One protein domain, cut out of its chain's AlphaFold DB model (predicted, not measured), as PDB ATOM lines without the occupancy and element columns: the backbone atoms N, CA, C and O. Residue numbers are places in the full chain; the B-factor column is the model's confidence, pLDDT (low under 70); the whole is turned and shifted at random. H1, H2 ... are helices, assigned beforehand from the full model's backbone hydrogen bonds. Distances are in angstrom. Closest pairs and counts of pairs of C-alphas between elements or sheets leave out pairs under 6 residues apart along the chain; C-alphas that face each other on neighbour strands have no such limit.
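This is residues 167 to 214 of the 216 residues of an uncharacterized protein of Capsicum chinense (UniProt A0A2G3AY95). Two long helices, H1 then H2, make an open V, with the tight link of residues 188 to 191 at its point and the space between the arms empty. The V is flat, spanning 41 by 33 by 8 A. The printed part has 48 residues, is all helix with no named strand, and is extended, with a radius of gyration of the C-alphas of 15.6 A.

Find C-alpha 167 at (-50.445, 21.248, 15.564); from there H1, residues 167 to 187, runs 30.1 A to C-alpha 187 at (-38.674, 41.694, 34.233). H2, residues 192 to 212, then runs 30.6 A to C-alpha 212 at (-21.683, 29.795, 0.166).

Compare the two helices and you find H1 and H2 apart, with no C-alpha of the one within 8 A of the other. In H2 every O i to N i+4 pair is within hydrogen-bond range; in H1, 16 of 17 are. Residues 167 to 180, 186 to 193 and 195 to 214 stand free.

The C-alphas farthest apart, Ser 187 and Lys 214, are 43.6 A apart. The printed part has no cut. Look for pLDDT under 70 at residues 167 to 172, 189 to 192 and 214.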
ATOM      1  N   PHE A 167     -50.241  19.792  15.547       59.66
ATOM      2  CA  PHE A 167     -50.445  21.248  15.564       59.66
ATOM      3  C   PHE A 167     -50.859  21.749  16.958       59.66
ATOM      4  O   PHE A 167     -50.288  22.721  17.455       59.66
ATOM      5  N   LEU A 168     -51.781  21.053  17.633       59.84
ATOM      6  CA  LEU A 168     -52.214  21.387  18.997       59.84
ATOM      7  C   LEU A 168     -51.100  21.192  20.046       59.84
ATOM      8  O   LEU A 168     -50.941  22.032  20.932       59.84
ATOM      9  N   MET A 169     -50.293  20.131  19.933       64.19
ATOM     10  CA  MET A 169     -49.128  19.896  20.802       64.19
ATOM     11  C   MET A 169     -48.016  20.933  20.584       64.19
ATOM     12  O   MET A 169     -47.350  21.330  21.539       64.19
ATOM     13  N   GLY A 170     -47.828  21.413  19.350       66.06
ATOM     14  CA  GLY A 170     -46.900  22.507  19.054       66.06
ATOM     15  C   GLY A 170     -47.342  23.843  19.661       66.06
ATOM     16  O   GLY A 170     -46.513  24.590  20.185       66.06
ATOM     17  N   TYR A 171     -48.650  24.130  19.641       66.88
ATOM     18  CA  TYR A 171     -49.195  25.414  20.089       66.88
ATOM     19  C   TYR A 171     -49.008  25.660  21.595       66.88
ATOM     20  O   TYR A 171     -48.672  26.773  22.001       66.88
ATOM     21  N   SER A 172     -49.167  24.626  22.428       61.91
ATOM     22  CA  SER A 172     -49.036  24.743  23.888       61.91
ATOM     23  C   SER A 172     -47.594  25.021  24.331       61.91
ATOM     24  O   SER A 172     -47.352  25.951  25.101       61.91
ATOM     25  N   CYS A 173     -46.618  24.279  23.799       72.69
ATOM     26  CA  CYS A 173     -45.200  24.486  24.104       72.69
ATOM     27  C   CYS A 173     -44.680  25.816  23.522       72.69
ATOM     28  O   CYS A 173     -43.999  26.585  24.208       72.69
ATOM     29  N   GLY A 174     -45.072  26.134  22.281       76.56
ATOM     30  CA  GLY A 174     -44.717  27.385  21.610       76.56
ATOM     31  C   GLY A 174     -45.164  28.617  22.397       76.56
ATOM     32  O   GLY A 174     -44.335  29.464  22.735       76.56
ATOM     33  N   PHE A 175     -46.446  28.695  22.767       80.06
ATOM     34  CA  PHE A 175     -47.000  29.858  23.465       80.06
ATOM     35  C   PHE A 175     -46.357  30.098  24.844       80.06
ATOM     36  O   PHE A 175     -45.990  31.231  25.163       80.06
ATOM     37  N   ILE A 176     -46.128  29.039  25.631       83.50
ATOM     38  CA  ILE A 176     -45.479  29.139  26.951       83.50
ATOM     39  C   ILE A 176     -44.030  29.632  26.820       83.50
ATOM     40  O   ILE A 176     -43.594  30.477  27.606       83.50
ATOM     41  N   SER A 177     -43.284  29.154  25.817       83.69
ATOM     42  CA  SER A 177     -41.902  29.599  25.587       83.69
ATOM     43  C   SER A 177     -41.819  31.078  25.188       83.69
ATOM     44  O   SER A 177     -40.989  31.812  25.729       83.69
ATOM     45  N   VAL A 178     -42.730  31.552  24.331       85.00
ATOM     46  CA  VAL A 178     -42.817  32.962  23.923       85.00
ATOM     47  C   VAL A 178     -43.188  33.857  25.107       85.00
ATOM     48  O   VAL A 178     -42.505  34.853  25.346       85.00
ATOM     49  N   LEU A 179     -44.201  33.486  25.901       86.69
ATOM     50  CA  LEU A 179     -44.569  34.240  27.106       86.69
ATOM     51  C   LEU A 179     -43.436  34.279  28.139       86.69
ATOM     52  O   LEU A 179     -43.202  35.324  28.739       86.69
ATOM     53  N   SER A 180     -42.696  33.180  28.307       84.31
ATOM     54  CA  SER A 180     -41.542  33.119  29.215       84.31
ATOM     55  C   SER A 180     -40.419  34.061  28.775       84.31
ATOM     56  O   SER A 180     -39.865  34.784  29.600       84.31
ATOM     57  N   ILE A 181     -40.111  34.111  27.472       82.81
ATOM     58  CA  ILE A 181     -39.122  35.050  26.924       82.81
ATOM     59  C   ILE A 181     -39.595  36.494  27.129       82.81
ATOM     60  O   ILE A 181     -38.836  37.299  27.662       82.81
ATOM     61  N   ILE A 182     -40.845  36.823  26.783       84.19
ATOM     62  CA  ILE A 182     -41.406  38.175  26.958       84.19
ATOM     63  C   ILE A 182     -41.404  38.591  28.437       84.19
ATOM     64  O   ILE A 182     -41.017  39.714  28.756       84.19
ATOM     65  N   TYR A 183     -41.764  37.690  29.352       85.69
ATOM     66  CA  TYR A 183     -41.721  37.950  30.790       85.69
ATOM     67  C   TYR A 183     -40.295  38.241  31.280       85.69
ATOM     68  O   TYR A 183     -40.084  39.205  32.013       85.69
ATOM     69  N   ILE A 184     -39.295  37.476  30.825       80.62
ATOM     70  CA  ILE A 184     -37.881  37.729  31.150       80.62
ATOM     71  C   ILE A 184     -37.423  39.090  30.589       80.62
ATOM     72  O   ILE A 184     -36.724  39.824  31.289       80.62
ATOM     73  N   MET A 185     -37.848  39.464  29.374       77.50
ATOM     74  CA  MET A 185     -37.552  40.774  28.763       77.50
ATOM     75  C   MET A 185     -38.171  41.942  29.545       77.50
ATOM     76  O   MET A 185     -37.531  42.974  29.712       77.50
ATOM     77  N   LEU A 186     -39.404  41.787  30.040       74.44
ATOM     78  CA  LEU A 186     -40.095  42.816  30.828       74.44
ATOM     79  C   LEU A 186     -39.564  42.906  32.266       74.44
ATOM     80  O   LEU A 186     -39.441  44.000  32.812       74.44
ATOM     81  N   SER A 187     -39.220  41.767  32.874       74.19
ATOM     82  CA  SER A 187     -38.674  41.694  34.233       74.19
ATOM     83  C   SER A 187     -37.218  42.160  34.315       74.19
ATOM     84  O   SER A 187     -36.801  42.649  35.363       74.19
ATOM     85  N   THR A 188     -36.428  41.991  33.250       73.56
ATOM     86  CA  THR A 188     -35.024  42.421  33.192       73.56
ATOM     87  C   THR A 188     -34.870  43.490  32.118       73.56
ATOM     88  O   THR A 188     -34.723  43.185  30.943       73.56
ATOM     89  N   GLN A 189     -34.914  44.762  32.529       66.06
ATOM     90  CA  GLN A 189     -35.205  45.916  31.660       66.06
ATOM     91  C   GLN A 189     -34.286  46.113  30.430       66.06
ATOM     92  O   GLN A 189     -34.643  46.875  29.540       66.06
ATOM     93  N   THR A 190     -33.136  45.429  30.354       65.12
ATOM     94  CA  THR A 190     -32.456  45.046  29.097       65.12
ATOM     95  C   THR A 190     -31.628  43.758  29.313       65.12
ATOM     96  O   THR A 190     -30.595  43.796  29.987       65.12
ATOM     97  N   PRO A 191     -31.999  42.589  28.750       65.62
ATOM     98  CA  PRO A 191     -31.213  41.369  28.928       65.62
ATOM     99  C   PRO A 191     -30.012  41.337  27.973       65.62
ATOM    100  O   PRO A 191     -30.086  40.850  26.845       65.62
ATOM    101  N   ALA A 192     -28.854  41.795  28.455       69.44
ATOM    102  CA  ALA A 192     -27.598  41.818  27.694       69.44
ATOM    103  C   ALA A 192     -27.158  40.441  27.139       69.44
ATOM    104  O   ALA A 192     -26.390  40.375  26.178       69.44
ATOM    105  N   TRP A 193     -27.643  39.332  27.716       73.12
ATOM    106  CA  TRP A 193     -27.401  37.980  27.199       73.12
ATOM    107  C   TRP A 193     -28.105  37.726  25.857       73.12
ATOM    108  O   TRP A 193     -27.549  37.039  25.004       73.12
ATOM    109  N   PHE A 194     -29.290  38.308  25.646       71.69
ATOM    110  CA  PHE A 194     -30.076  38.123  24.429       71.69
ATOM    111  C   PHE A 194     -29.460  38.876  23.249       71.69
ATOM    112  O   PHE A 194     -29.278  38.282  22.191       71.69
ATOM    113  N   SER A 195     -29.028  40.129  23.456       73.88
ATOM    114  CA  SER A 195     -28.283  40.894  22.438       73.88
ATOM    115  C   SER A 195     -27.062  40.108  21.951       73.88
ATOM    116  O   SER A 195     -26.952  39.808  20.769       73.88
ATOM    117  N   ARG A 196     -26.219  39.633  22.883       78.88
ATOM    118  CA  ARG A 196     -25.025  38.829  22.560       78.88
ATOM    119  C   ARG A 196     -25.350  37.533  21.811       78.88
ATOM    120  O   ARG A 196     -24.534  37.062  21.021       78.88
ATOM    121  N   MET A 197     -26.507  36.925  22.080       78.94
ATOM    122  CA  MET A 197     -26.963  35.723  21.382       78.94
ATOM    123  C   MET A 197     -27.378  36.033  19.938       78.94
ATOM    124  O   MET A 197     -27.021  35.270  19.041       78.94
ATOM    125  N   VAL A 198     -28.074  37.152  19.708       80.19
ATOM    126  CA  VAL A 198     -28.421  37.644  18.364       80.19
ATOM    127  C   VAL A 198     -27.151  37.978  17.576       80.19
ATOM    128  O   VAL A 198     -26.974  37.437  16.487       80.19
ATOM    129  N   ASP A 199     -26.209  38.725  18.162       86.38
ATOM    130  CA  ASP A 199     -24.926  39.078  17.530       86.38
ATOM    131  C   ASP A 199     -24.139  37.826  17.079       86.38
ATOM    132  O   ASP A 199     -23.610  37.750  15.965       86.38
ATOM    133  N   GLN A 200     -24.092  36.784  17.924       85.75
ATOM    134  CA  GLN A 200     -23.460  35.507  17.571       85.75
ATOM    135  C   GLN A 200     -24.206  34.740  16.471       85.75
ATOM    136  O   GLN A 200     -23.575  33.993  15.712       85.75
ATOM    137  N   LEU A 201     -25.532  34.872  16.399       83.94
ATOM    138  CA  LEU A 201     -26.344  34.233  15.372       83.94
ATOM    139  C   LEU A 201     -26.146  34.928  14.020       83.94
ATOM    140  O   LEU A 201     -25.866  34.243  13.035       83.94
ATOM    141  N   GLU A 202     -26.179  36.262  13.982       87.88
ATOM    142  CA  GLU A 202     -25.886  37.048  12.778       87.88
ATOM    143  C   GLU A 202     -24.480  36.760  12.250       87.88
ATOM    144  O   GLU A 202     -24.321  36.427  11.074       87.88
ATOM    145  N   TYR A 203     -23.460  36.756  13.116       90.31
ATOM    146  CA  TYR A 203     -22.097  36.389  12.725       90.31
ATOM    147  C   TYR A 203     -22.024  34.983  12.097       90.31
ATOM    148  O   TYR A 203     -21.369  34.782  11.066       90.31
ATOM    149  N   LYS A 204     -22.729  33.993  12.664       87.44
ATOM    150  CA  LYS A 204     -22.813  32.630  12.103       87.44
ATOM    151  C   LYS A 204     -23.570  32.582  10.771       87.44
ATOM    152  O   LYS A 204     -23.190  31.801   9.899       87.44
ATOM    153  N   ILE A 205     -24.609  33.395  10.589       88.19
ATOM    154  CA  ILE A 205     -25.378  33.474   9.339       88.19
ATOM    155  C   ILE A 205     -24.540  34.150   8.243       88.19
ATOM    156  O   ILE A 205     -24.361  33.572   7.172       88.19
ATOM    157  N   ILE A 206     -23.929  35.304   8.525       90.25
ATOM    158  CA  ILE A 206     -23.074  36.047   7.586       90.25
ATOM    159  C   ILE A 206     -21.875  35.199   7.149       90.25
ATOM    160  O   ILE A 206     -21.613  35.073   5.951       90.25
ATOM    161  N   THR A 207     -21.174  34.545   8.082       87.25
ATOM    162  CA  THR A 207     -20.039  33.670   7.731       87.25
ATOM    163  C   THR A 207     -20.463  32.437   6.925       87.25
ATOM    164  O   THR A 207     -19.717  32.010   6.040       87.25
ATOM    165  N   ARG A 208     -21.664  31.882   7.149       82.25
ATOM    166  CA  ARG A 208     -22.232  30.823   6.292       82.25
ATOM    167  C   ARG A 208     -22.558  31.339   4.889       82.25
ATOM    168  O   ARG A 208     -22.141  30.704   3.923       82.25
ATOM    169  N   MET A 209     -23.204  32.500   4.760       83.75
ATOM    170  CA  MET A 209     -23.500  33.112   3.456       83.75
ATOM    171  C   MET A 209     -22.224  33.450   2.673       83.75
ATOM    172  O   MET A 209     -22.136  33.138   1.489       83.75
ATOM    173  N   GLN A 210     -21.192  33.994   3.326       80.31
ATOM    174  CA  GLN A 210     -19.896  34.260   2.689       80.31
ATOM    175  C   GLN A 210     -19.171  32.981   2.242       80.31
ATOM    176  O   GLN A 210     -18.527  32.984   1.195       80.31
ATOM    177  N   ARG A 211     -19.285  31.871   2.989       75.94
ATOM    178  CA  ARG A 211     -18.765  30.560   2.554       75.94
ATOM    179  C   ARG A 211     -19.544  30.001   1.363       75.94
ATOM    180  O   ARG A 211     -18.928  29.399   0.489       75.94
ATOM    181  N   HIS A 212     -20.859  30.213   1.304       71.62
ATOM    182  CA  HIS A 212     -21.683  29.795   0.166       71.62
ATOM    183  C   HIS A 212     -21.374  30.621  -1.093       71.62
ATOM    184  O   HIS A 212     -21.179  30.059  -2.164       71.62
ATOM    185  N   LYS A 213     -21.205  31.943  -0.943       70.25
ATOM    186  CA  LYS A 213     -20.813  32.885  -2.009       70.25
ATOM    187  C   LYS A 213     -19.349  32.744  -2.478       70.25
ATOM    188  O   LYS A 213     -18.946  33.415  -3.412       70.25
ATOM    189  N   LYS A 214     -18.541  31.900  -1.826       62.62
ATOM    190  CA  LYS A 214     -17.188  31.509  -2.277       62.62
ATOM    191  C   LYS A 214     -17.135  30.116  -2.925       62.62
ATOM    192  O   LYS A 214     -16.047  29.648  -3.247       62.62
TER     193      LYS A 214